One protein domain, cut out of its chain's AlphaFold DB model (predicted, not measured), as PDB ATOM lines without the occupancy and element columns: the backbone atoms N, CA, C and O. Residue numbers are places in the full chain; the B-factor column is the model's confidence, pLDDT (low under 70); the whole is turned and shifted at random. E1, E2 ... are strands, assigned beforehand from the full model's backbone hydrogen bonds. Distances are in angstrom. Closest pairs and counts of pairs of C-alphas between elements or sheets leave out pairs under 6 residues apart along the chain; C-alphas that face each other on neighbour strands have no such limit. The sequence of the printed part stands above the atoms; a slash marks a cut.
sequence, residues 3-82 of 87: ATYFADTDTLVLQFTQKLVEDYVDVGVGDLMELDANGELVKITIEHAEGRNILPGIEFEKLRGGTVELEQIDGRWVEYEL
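AT A GLANCE: This is residues 3 to 82 of the 87 residues of the protein "DUF2283 domain-containing protein" of Chloroflexi bacterium (UniProt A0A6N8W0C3). The domain is one twisted wall of seven antiparallel strands, in the order E3, E4, E5, E2, E1, E6, E7, with a long loop, residues 48 to 66, passing over one face of it on the side of E1. The hairpin of E6 and E7 makes one end of the wall, the hairpin of E3 and E4 makes the other, and E2 lies in the middle. The printed part has 80 residues with no named helix and seven named strands, E1 to E7 along the chain, and its class is all strand. The whole is compact, with a radius of gyration of the C-alphas of 12.9 A, and it spans 36 by 29 by 21 A.

HOW THE PARTS SIT: The sheet's inner strand E2, residues 11 to 15, is the antiparallel neighbour of E5, residues 41 to 47, at 169 degrees between their directions. N 12 and O 46 are 2.8 A apart, within hydrogen-bond range, and C-alphas 43 and 15 face each other at 4.4 A. E2 is also the antiparallel neighbour of E1, residues 3 to 6, at 159 degrees, and the two form a hairpin; N 6 and O 11 are within hydrogen-bond range at 2.8 A. E5 is also the antiparallel neighbour of E4, residues 31 to 35, at 166 degrees between their directions, and the two form a hairpin; N 32 and O 45 are within hydrogen-bond range at 2.9 A. E4 pairs in turn with E3, residues 23 to 28, an edge strand, antiparallel at 155 degrees; N 25 and O 33 are within hydrogen-bond range at 2.8 A. E3, E4 and E5 form a meander, each strand the antiparallel neighbour of the one before. With E2 they form a Greek key, four strands in a row of which E3, E4 and E5 are the meander and E2, the first, is the antiparallel neighbour of E5, the fourth. On the other side of E1 is E6, residues 67 to 73, antiparallel at 166 degrees, with N 3 and O 70 within hydrogen-bond range at 2.8 A. E6 forms a hairpin with the other edge strand, E7, residues 76 to 81, antiparallel at 150 degrees; N 80 and O 69 are within hydrogen-bond range at 2.8 A. Among the pairs that stay apart are E3 and E7, and E2 and E7. From edge to edge the strands' lines turn by 102 degrees, and the sheet's C-alphas lie up to 7.1 A off their best plane.

IN THESE COORDINATES: E2 measures 12.9 A from first to last C-alpha, and E1, which opens the printed part with C-alpha 3 at (20.983, 22.329, -8.318), measures 10.0 A. E5 measures 17.8 A, from C-alpha 41 at (20.057, 9.673, -1.691) to C-alpha 47. E4 measures 13.3 A and E3 15.9 A. E6 measures 19.4 A; E5 and E6 are the longest strands by residues, with 7 each. E7 measures 16.3 A and ends with C-alpha 81 at (25.211, 33.132, -12.081).

THE WHOLE: The two C-alphas farthest apart, those of Asn 38 and Gly 65, are 37.2 A from each other. The printed part has no cut, and the C-alphas of Ala 3 and Leu 82, its first and last residues, are 12.8 A apart. The link from E5 to E6, 19 residues, is long; that from E2 to E3, 7 residues, is short, and the other four are tight. The mean pLDDT of the printed part is 91.5, and residues 64 and 82 are under 70.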
ATOM      1  N   ALA A   3      20.837  22.850  -6.977       95.38
ATOM      2  CA  ALA A   3      20.983  22.329  -8.318       95.38
ATOM      3  C   ALA A   3      22.103  23.083  -9.029       95.38
ATOM      4  O   ALA A   3      22.231  24.293  -8.870       95.38
ATOM      5  N   THR A   4      22.906  22.370  -9.802       95.44
ATOM      6  CA  THR A   4      23.971  22.965 -10.605       95.44
ATOM      7  C   THR A   4      23.794  22.499 -12.034       95.44
ATOM      8  O   THR A   4      23.782  21.297 -12.292       95.44
ATOM      9  N   TYR A   5      23.619  23.450 -12.943       94.75
ATOM     10  CA  TYR A   5      23.517  23.180 -14.367       94.75
ATOM     11  C   TYR A   5      24.837  23.517 -15.062       94.75
ATOM     12  O   TYR A   5      25.369  24.615 -14.893       94.75
ATOM     13  N   PHE A   6      25.349  22.564 -15.832       93.62
ATOM     14  CA  PHE A   6      26.562  22.660 -16.633       93.62
ATOM     15  C   PHE A   6      26.163  22.717 -18.108       93.62
ATOM     16  O   PHE A   6      25.814  21.699 -18.707       93.62
ATOM     17  N   ALA A   7      26.168  23.922 -18.687       91.94
ATOM     18  CA  ALA A   7      25.722  24.135 -20.066       91.94
ATOM     19  C   ALA A   7      26.676  23.540 -21.120       91.94
ATOM     20  O   ALA A   7      26.277  23.326 -22.259       91.94
ATOM     21  N   ASP A   8      27.940  23.284 -20.773       92.44
ATOM     22  CA  ASP A   8      28.936  22.687 -21.670       92.44
ATOM     23  C   ASP A   8      28.684  21.199 -21.936       92.44
ATOM     24  O   ASP A   8      28.937  20.725 -23.044       92.44
ATOM     25  N   THR A   9      28.163  20.479 -20.942       94.00
ATOM     26  CA  THR A   9      27.836  19.050 -21.041       94.00
ATOM     27  C   THR A   9      26.335  18.771 -21.072       94.00
ATOM     28  O   THR A   9      25.938  17.608 -21.101       94.00
ATOM     29  N   ASP A  10      25.500  19.811 -21.042       94.62
ATOM     30  CA  ASP A  10      24.052  19.708 -20.843       94.62
ATOM     31  C   ASP A  10      23.698  18.764 -19.677       94.62
ATOM     32  O   ASP A  10      22.989  17.764 -19.821       94.62
ATOM     33  N   THR A  11      24.275  19.041 -18.507       95.56
ATOM     34  CA  THR A  11      24.149  18.182 -17.324       95.56
ATOM     35  C   THR A  11      23.604  18.956 -16.136       95.56
ATOM     36  O   THR A  11      24.095  20.030 -15.793       95.56
ATOM     37  N   LEU A  12      22.611  18.385 -15.461       95.81
ATOM     38  CA  LEU A  12      22.064  18.889 -14.211       95.81
ATOM     39  C   LEU A  12      22.474  17.978 -13.055       95.81
ATOM     40  O   LEU A  12      22.198  16.782 -13.074       95.81
ATOM     41  N   VAL A  13      23.053  18.555 -12.008       97.00
ATOM     42  CA  VAL A  13      23.302  17.864 -10.740       97.00
ATOM     43  C   VAL A  13      22.336  18.393  -9.688       97.00
ATOM     44  O   VAL A  13      22.347  19.581  -9.377       97.00
ATOM     45  N   LEU A  14      21.513  17.515  -9.114       96.25
ATOM     46  CA  LEU A  14      20.632  17.812  -7.985       96.25
ATOM     47  C   LEU A  14      21.264  17.296  -6.695       96.25
ATOM     48  O   LEU A  14      21.321  16.090  -6.478       96.25
ATOM     49  N   GLN A  15      21.710  18.194  -5.819       97.19
ATOM     50  CA  GLN A  15      22.324  17.856  -4.538       97.19
ATOM     51  C   GLN A  15      21.305  17.975  -3.393       97.19
ATOM     52  O   GLN A  15      20.806  19.066  -3.081       97.19
ATOM     53  N   PHE A  16      21.036  16.852  -2.722       96.00
ATOM     54  CA  PHE A  16      20.073  16.765  -1.618       96.00
ATOM     55  C   PHE A  16      20.740  16.890  -0.246       96.00
ATOM     56  O   PHE A  16      20.208  17.567   0.634       96.00
ATOM     57  N   THR A  17      21.915  16.283  -0.062       96.56
ATOM     58  CA  THR A  17      22.681  16.319   1.202       96.56
ATOM     59  C   THR A  17      24.144  16.682   0.950       96.56
ATOM     60  O   THR A  17      24.549  16.782  -0.194       96.56
ATOM     61  N   GLN A  18      24.963  16.898   1.981       95.56
ATOM     62  CA  GLN A  18      26.424  17.063   1.828       95.56
ATOM     63  C   GLN A  18      27.207  15.813   2.255       95.56
ATOM     64  O   GLN A  18      28.396  15.887   2.558       95.56
ATOM     65  N   LYS A  19      26.525  14.668   2.352       97.75
ATOM     66  CA  LYS A  19      27.163  13.405   2.716       97.75
ATOM     67  C   LYS A  19      28.055  12.903   1.577       97.75
ATOM     68  O   LYS A  19      27.940  13.351   0.437       97.75
ATOM     69  N   LEU A  20      28.942  11.971   1.909       97.62
ATOM     70  CA  LEU A  20      29.786  11.292   0.931       97.62
ATOM     71  C   LEU A  20      28.955  10.320   0.088       97.62
ATOM     72  O   LEU A  20      28.050   9.665   0.606       97.62
ATOM     73  N   VAL A  21      29.289  10.254  -1.199       97.81
ATOM     74  CA  VAL A  21      28.778   9.235  -2.118       97.81
ATOM     75  C   VAL A  21      29.629   7.984  -1.954       97.81
ATOM     76  O   VAL A  21      30.851   8.053  -2.066       97.81
ATOM     77  N   GLU A  22      28.973   6.860  -1.709       98.19
ATOM     78  CA  GLU A  22      29.601   5.552  -1.505       98.19
ATOM     79  C   GLU A  22      29.099   4.514  -2.518       98.19
ATOM     80  O   GLU A  22      29.776   3.515  -2.751       98.19
ATOM     81  N   ASP A  23      27.944   4.754  -3.152       97.88
ATOM     82  CA  ASP A  23      27.388   3.872  -4.179       97.88
ATOM     83  C   ASP A  23      26.672   4.649  -5.296       97.88
ATOM     84  O   ASP A  23      26.277   5.808  -5.127       97.88
ATOM     85  N   TYR A  24      26.506   3.991  -6.442       97.06
ATOM     86  CA  TYR A  24      25.975   4.558  -7.675       97.06
ATOM     87  C   TYR A  24      24.961   3.606  -8.307       97.06
ATOM     88  O   TYR A  24      25.242   2.428  -8.524       97.06
ATOM     89  N   VAL A  25      23.796   4.132  -8.673       97.25
ATOM     90  CA  VAL A  25      22.747   3.387  -9.371       97.25
ATOM     91  C   VAL A  25      22.446   4.082 -10.691       97.25
ATOM     92  O   VAL A  25      21.950   5.208 -10.703       97.25
ATOM     93  N   ASP A  26      22.740   3.404 -11.800       95.69
ATOM     94  CA  ASP A  26      22.293   3.817 -13.133       95.69
ATOM     95  C   ASP A  26      20.769   3.666 -13.201       95.69
ATOM     96  O   ASP A  26      20.224   2.578 -12.985       95.69
ATOM     97  N   VAL A  27      20.082   4.780 -13.448       93.12
ATOM     98  CA  VAL A  27      18.619   4.836 -13.508       93.12
ATOM     99  C   VAL A  27      18.091   5.133 -14.908       93.12
ATOM    100  O   VAL A  27      16.890   5.360 -15.077       93.12
ATOM    101  N   GLY A  28      18.946   5.070 -15.931       85.88
ATOM    102  CA  GLY A  28      18.547   5.206 -17.323       85.88
ATOM    103  C   GLY A  28      19.421   6.182 -18.092       85.88
ATOM    104  O   GLY A  28      20.623   6.222 -17.903       85.88
ATOM    105  N   VAL A  29      18.808   6.926 -19.015       80.50
ATOM    106  CA  VAL A  29      19.427   7.679 -20.128       80.50
ATOM    107  C   VAL A  29      20.510   8.689 -19.691       80.50
ATOM    108  O   VAL A  29      20.281   9.897 -19.744       80.50
ATOM    109  N   GLY A  30      21.679   8.185 -19.289       83.00
ATOM    110  CA  GLY A  30      22.774   8.957 -18.694       83.00
ATOM    111  C   GLY A  30      22.522   9.410 -17.250       83.00
ATOM    112  O   GLY A  30      23.305  10.187 -16.715       83.00
ATOM    113  N   ASP A  31      21.440   8.953 -16.612       94.62
ATOM    114  CA  ASP A  31      21.027   9.450 -15.298       94.62
ATOM    115  C   ASP A  31      21.577   8.552 -14.181       94.62
ATOM    116  O   ASP A  31      21.425   7.327 -14.209       94.62
ATOM    117  N   LEU A  32      22.169   9.167 -13.156       97.31
ATOM    118  CA  LEU A  32      22.833   8.469 -12.058       97.31
ATOM    119  C   LEU A  32      22.268   8.912 -10.712       97.31
ATOM    120  O   LEU A  32      22.261  10.102 -10.399       97.31
ATOM    121  N   MET A  33      21.821   7.957  -9.898       97.62
ATOM    122  CA  MET A  33      21.539   8.187  -8.483       97.62
ATOM    123  C   MET A  33      22.771   7.845  -7.657       97.62
ATOM    124  O   MET A  33      23.355   6.776  -7.803       97.62
ATOM    125  N   GLU A  34      23.137   8.743  -6.755       98.06
ATOM    126  CA  GLU A  34      24.336   8.629  -5.936       98.06
ATOM    127  C   GLU A  34      23.920   8.537  -4.472       98.06
ATOM    128  O   GLU A  34      23.208   9.413  -3.967       98.06
ATOM    129  N   LEU A  35      24.317   7.451  -3.808       98.44
ATOM    130  CA  LEU A  35      23.838   7.064  -2.482       98.44
ATOM    131  C   LEU A  35      24.961   7.124  -1.440       98.44
ATOM    132  O   LEU A  35      26.137   6.955  -1.766       98.44
ATOM    133  N   ASP A  36      24.599   7.349  -0.178       98.31
ATOM    134  CA  ASP A  36      25.520   7.236   0.955       98.31
ATOM    135  C   ASP A  36      25.680   5.775   1.420       98.31
ATOM    136  O   ASP A  36      25.030   4.860   0.915       98.31
ATOM    137  N   ALA A  37      26.522   5.551   2.435       97.94
ATOM    138  CA  ALA A  37      26.775   4.222   3.004       97.94
ATOM    139  C   ALA A  37      25.523   3.494   3.541       97.94
ATOM    140  O   ALA A  37      25.571   2.286   3.770       97.94
ATOM    141  N   ASN A  38      24.421   4.209   3.783       97.81
ATOM    142  CA  ASN A  38      23.157   3.641   4.253       97.81
ATOM    143  C   ASN A  38      22.148   3.437   3.110       97.81
ATOM    144  O   ASN A  38      21.022   3.009   3.368       97.81
ATOM    145  N   GLY A  39      22.525   3.748   1.867       97.44
ATOM    146  CA  GLY A  39      21.629   3.734   0.714       97.44
ATOM    147  C   GLY A  39      20.717   4.963   0.631       97.44
ATOM    148  O   GLY A  39      19.727   4.933  -0.101       97.44
ATOM    149  N   GLU A  40      21.001   6.037   1.375       98.06
ATOM    150  CA  GLU A  40      20.226   7.278   1.296       98.06
ATOM    151  C   GLU A  40      20.695   8.148   0.127       98.06
ATOM    152  O   GLU A  40      21.888   8.250  -0.151       98.06
ATOM    153  N   LEU A  41      19.756   8.826  -0.539       97.62
ATOM    154  CA  LEU A  41      20.057   9.673  -1.691       97.62
ATOM    155  C   LEU A  41      20.918  10.888  -1.308       97.62
ATOM    156  O   LEU A  41      20.526  11.722  -0.488       97.62
ATOM    157  N   VAL A  42      22.068  11.023  -1.967       98.25
ATOM    158  CA  VAL A  42      22.991  12.154  -1.823       98.25
ATOM    159  C   VAL A  42      22.768  13.165  -2.936       98.25
ATOM    160  O   VAL A  42      22.500  14.341  -2.656       98.25
ATOM    161  N   LYS A  43      22.846  12.711  -4.189       97.94
ATOM    162  CA  LYS A  43      22.627  13.536  -5.376       97.94
ATOM    163  C   LYS A  43      22.140  12.715  -6.569       97.94
ATOM    164  O   LYS A  43      22.178  11.486  -6.541       97.94
ATOM    165  N   ILE A  44      21.634  13.409  -7.581       97.31
ATOM    166  CA  ILE A  44      21.299  12.832  -8.885       97.31
ATOM    167  C   ILE A  44      22.029  13.633  -9.958       97.31
ATOM    168  O   ILE A  44      21.954  14.862  -9.950       97.31
ATOM    169  N   THR A  45      22.685  12.939 -10.880       97.56
ATOM    170  CA  THR A  45      23.226  13.512 -12.115       97.56
ATOM    171  C   THR A  45      22.279  13.175 -13.265       97.56
ATOM    172  O   THR A  45      21.876  12.023 -13.402       97.56
ATOM    173  N   ILE A  46      21.877  14.174 -14.051       96.00
ATOM    174  CA  ILE A  46      20.921  14.045 -15.157       96.00
ATOM    175  C   ILE A  46      21.553  14.644 -16.410       96.00
ATOM    176  O   ILE A  46      21.822  15.845 -16.451       96.00
ATOM    177  N   GLU A  47      21.769  13.822 -17.429       94.69
ATOM    178  CA  GLU A  47      22.277  14.267 -18.729       94.69
ATOM    179  C   GLU A  47      21.138  14.712 -19.652       94.69
ATOM    180  O   GLU A  47      19.983  14.306 -19.500       94.69
ATOM    181  N   HIS A  48      21.458  15.504 -20.673       93.56
ATOM    182  CA  HIS A  48      20.495  15.995 -21.658       93.56
ATOM    183  C   HIS A  48      19.343  16.790 -21.009       93.56
ATOM    184  O   HIS A  48      18.162  16.486 -21.231       93.56
ATOM    185  N   ALA A  49      19.671  17.736 -20.124       93.25
ATOM    186  CA  ALA A  49      18.702  18.447 -19.295       93.25
ATOM    187  C   ALA A  49      17.927  19.554 -20.041       93.25
ATOM    188  O   ALA A  49      16.776  19.801 -19.674       93.25
ATOM    189  N   GLU A  50      18.475  20.172 -21.102       92.12
ATOM    190  CA  GLU A  50      17.819  21.250 -21.878       92.12
ATOM    191  C   GLU A  50      16.395  20.891 -22.333       92.12
ATOM    192  O   GLU A  50      15.490  21.724 -22.278       92.12
ATOM    193  N   GLY A  51      16.177  19.638 -22.743       86.75
ATOM    194  CA  GLY A  51      14.891  19.154 -23.254       86.75
ATOM    195  C   GLY A  51      13.940  18.580 -22.199       86.75
ATOM    196  O   GLY A  51      12.865  18.087 -22.554       86.75
ATOM    197  N   ARG A  52      14.318  18.583 -20.914       89.31
ATOM    198  CA  ARG A  52      13.579  17.901 -19.841       89.31
ATOM    199  C   ARG A  52      12.996  18.914 -18.847       89.31
ATOM    200  O   ARG A  52      13.692  19.776 -18.324       89.31
ATOM    201  N   ASN A  53      11.717  18.767 -18.495       86.81
ATOM    202  CA  ASN A  53      11.060  19.588 -17.466       86.81
ATOM    203  C   ASN A  53      11.359  19.056 -16.048       86.81
ATOM    204  O   ASN A  53      10.469  18.540 -15.371       86.81
ATOM    205  N   ILE A  54      12.631  19.104 -15.640       91.69
ATOM    206  CA  ILE A  54      13.108  18.516 -14.372       91.69
ATOM    207  C   ILE A  54      12.787  19.431 -13.187       91.69
ATOM    208  O   ILE A  54      12.284  18.976 -12.160       91.69
ATOM    209  N   LEU A  55      13.081  20.726 -13.330       90.75
ATOM    210  CA  LEU A  55      12.852  21.735 -12.302       90.75
ATOM    211  C   LEU A  55      11.707  22.659 -12.732       90.75
ATOM    212  O   LEU A  55      11.868  23.420 -13.686       90.75
ATOM    213  N   PRO A  56      10.552  22.634 -12.038       87.69
ATOM    214  CA  PRO A  56       9.418  23.470 -12.401       87.69
ATOM    215  C   PRO A  56       9.790  24.954 -12.456       87.69
ATOM    216  O   PRO A  56      10.297  25.515 -11.483       87.69
ATOM    217  N   GLY A  57       9.497  25.587 -13.593       86.56
ATOM    218  CA  GLY A  57       9.758  27.010 -13.816       86.56
ATOM    219  C   GLY A  57      11.183  27.344 -14.260       86.56
ATOM    220  O   GLY A  57      11.469  28.522 -14.446       86.56
ATOM    221  N   ILE A  58      12.049  26.344 -14.449       89.25
ATOM    222  CA  ILE A  58      13.393  26.518 -14.999       89.25
ATOM    223  C   ILE A  58      13.430  25.937 -16.413       89.25
ATOM    224  O   ILE A  58      13.065  24.786 -16.636       89.25
ATOM    225  N   GLU A  59      13.889  26.743 -17.365       89.31
ATOM    226  CA  GLU A  59      14.147  26.322 -18.742       89.31
ATOM    227  C   GLU A  59      15.660  26.346 -18.976       89.31
ATOM    228  O   GLU A  59      16.237  27.410 -19.193       89.31
ATOM    229  N   PHE A  60      16.312  25.183 -18.918       88.62
ATOM    230  CA  PHE A  60      17.776  25.085 -18.994       88.62
ATOM    231  C   PHE A  60      18.351  25.590 -20.324       88.62
ATOM    232  O   PHE A  60      19.422  26.187 -20.326       88.62
ATOM    233  N   GLU A  61      17.597  25.487 -21.425       85.38
ATOM    234  CA  GLU A  61      17.984  26.060 -22.725       85.38
ATOM    235  C   GLU A  61      18.222  27.587 -22.661       85.38
ATOM    236  O   GLU A  61      18.958  28.154 -23.471       85.38
ATOM    237  N   LYS A  62      17.612  28.284 -21.692       84.50
ATOM    238  CA  LYS A  62      17.811  29.727 -21.482       84.50
ATOM    239  C   LYS A  62      19.029  30.048 -20.614       84.50
ATOM    240  O   LYS A  62      19.468  31.193 -20.629       84.50
ATOM    241  N   LEU A  63      19.596  29.064 -19.917       81.12
ATOM    242  CA  LEU A  63      20.738  29.206 -19.004       81.12
ATOM    243  C   LEU A  63      22.094  29.030 -19.717       81.12
ATOM    244  O   LEU A  63      23.090  28.623 -19.119       81.12
ATOM    245  N   ARG A  64      22.137  29.313 -21.024       68.56
ATOM    246  CA  ARG A  64      23.332  29.151 -21.861       68.56
ATOM    247  C   ARG A  64      24.436  30.114 -21.434       68.56
ATOM    248  O   ARG A  64      24.195  31.307 -21.291       68.56
ATOM    249  N   GLY A  65      25.670  29.612 -21.366       74.69
ATOM    250  CA  GLY A  65      26.866  30.454 -21.231       74.69
ATOM    251  C   GLY A  65      27.811  30.096 -20.086       74.69
ATOM    252  O   GLY A  65      28.877  30.702 -19.995       74.69
ATOM    253  N   GLY A  66      27.490  29.102 -19.254       81.56
ATOM    254  CA  GLY A  66      28.383  28.679 -18.176       81.56
ATOM    255  C   GLY A  66      27.767  27.684 -17.201       81.56
ATOM    256  O   GLY A  66      26.916  26.875 -17.566       81.56
ATOM    257  N   THR A  67      28.235  27.742 -15.955       89.19
ATOM    258  CA  THR A  67      27.679  26.972 -14.842       89.19
ATOM    259  C   THR A  67      26.719  27.857 -14.061       89.19
ATOM    260  O   THR A  67      27.105  28.930 -13.600       89.19
ATOM    261  N   VAL A  68      25.486  27.393 -13.892       91.38
ATOM    262  CA  VAL A  68      24.461  28.094 -13.115       91.38
ATOM    263  C   VAL A  68      24.186  27.314 -11.842       91.38
ATOM    264  O   VAL A  68      23.900  26.116 -11.891       91.38
ATOM    265  N   GLU A  69      24.262  27.988 -10.698       93.00
ATOM    266  CA  GLU A  69      23.828  27.423  -9.424       93.00
ATOM    267  C   GLU A  69      22.423  27.910  -9.085       93.00
ATOM    268  O   GLU A  69      22.088  29.084  -9.213       93.00
ATOM    269  N   LEU A  70      21.590  26.988  -8.624       92.00
ATOM    270  CA  LEU A  70      20.227  27.241  -8.201       92.00
ATOM    271  C   LEU A  70      20.070  26.745  -6.764       92.00
ATOM    272  O   LEU A  70      20.436  25.613  -6.435       92.00
ATOM    273  N   GLU A  71      19.469  27.557  -5.904       92.75
ATOM    274  CA  GLU A  71      19.098  27.141  -4.553       92.75
ATOM    275  C   GLU A  71      17.588  27.191  -4.380       92.75
ATOM    276  O   GLU A  71      16.929  28.154  -4.775       92.75
ATOM    277  N   GLN A  72      17.027  26.140  -3.781       89.25
ATOM    278  CA  GLN A  72      15.614  26.132  -3.446       89.25
ATOM    279  C   GLN A  72      15.391  26.768  -2.070       89.25
ATOM    280  O   GLN A  72      15.827  26.216  -1.057       89.25
ATOM    281  N   ILE A  73      14.667  27.887  -2.042       89.56
ATOM    282  CA  ILE A  73      14.301  28.649  -0.842       89.56
ATOM    283  C   ILE A  73      12.779  28.794  -0.830       89.56
ATOM    284  O   ILE A  73      12.190  29.259  -1.805       89.56
ATOM    285  N   ASP A  74      12.122  28.346   0.243       90.06
ATOM    286  CA  ASP A  74      10.658  28.391   0.404       90.06
ATOM    287  C   ASP A  74       9.872  27.852  -0.812       90.06
ATOM    288  O   ASP A  74       8.848  28.394  -1.230       90.06
ATOM    289  N   GLY A  75      10.380  26.771  -1.416       85.50
ATOM    290  CA  GLY A  75       9.768  26.116  -2.576       85.50
ATOM    291  C   GLY A  75      10.001  26.818  -3.919       85.50
ATOM    292  O   GLY A  75       9.466  26.367  -4.928       85.50
ATOM    293  N   ARG A  76      10.806  27.885  -3.960       87.44
ATOM    294  CA  ARG A  76      11.169  28.614  -5.182       87.44
ATOM    295  C   ARG A  76      12.645  28.440  -5.503       87.44
ATOM    296  O   ARG A  76      13.465  28.354  -4.596       87.44
ATOM    297  N   TRP A  77      12.964  28.418  -6.790       88.62
ATOM    298  CA  TRP A  77      14.339  28.407  -7.274       88.62
ATOM    299  C   TRP A  77      14.886  29.830  -7.345       88.62
ATOM    300  O   TRP A  77      14.234  30.720  -7.891       88.62
ATOM    301  N   VAL A  78      16.069  30.031  -6.773       88.88
ATOM    302  CA  VAL A  78      16.839  31.273  -6.846       88.88
ATOM    303  C   VAL A  78      18.114  30.993  -7.627       88.88
ATOM    304  O   VAL A  78      18.839  30.062  -7.284       88.88
ATOM    305  N   GLU A  79      18.353  31.779  -8.674       86.88
ATOM    306  CA  GLU A  79      19.493  31.650  -9.582       86.88
ATOM    307  C   GLU A  79      20.689  32.484  -9.120       86.88
ATOM    308  O   GLU A  79      20.549  33.659  -8.773       86.88
ATOM    309  N   TYR A  80      21.865  31.864  -9.155       80.25
ATOM    310  CA  TYR A  80      23.160  32.486  -8.941       80.25
ATOM    311  C   TYR A  80      24.025  32.201 -10.170       80.25
ATOM    312  O   TYR A  80      24.459  31.070 -10.405       80.25
ATOM    313  N   GLU A  81      24.275  33.233 -10.969       70.62
ATOM    314  CA  GLU A  81      25.211  33.132 -12.081       70.62
ATOM    315  C   GLU A  81      26.639  33.139 -11.520       70.62
ATOM    316  O   GLU A  81      27.089  34.120 -10.915       70.62
ATOM    317  N   LEU A  82      27.357  32.026 -11.682       66.56
ATOM    318  CA  LEU A  82      28.768  31.974 -11.333       66.56
ATOM    319  C   LEU A  82      29.551  32.693 -12.430       66.56
ATOM    320  O   LEU A  82      29.875  32.123 -13.472       66.56
TER     321      LEU A  82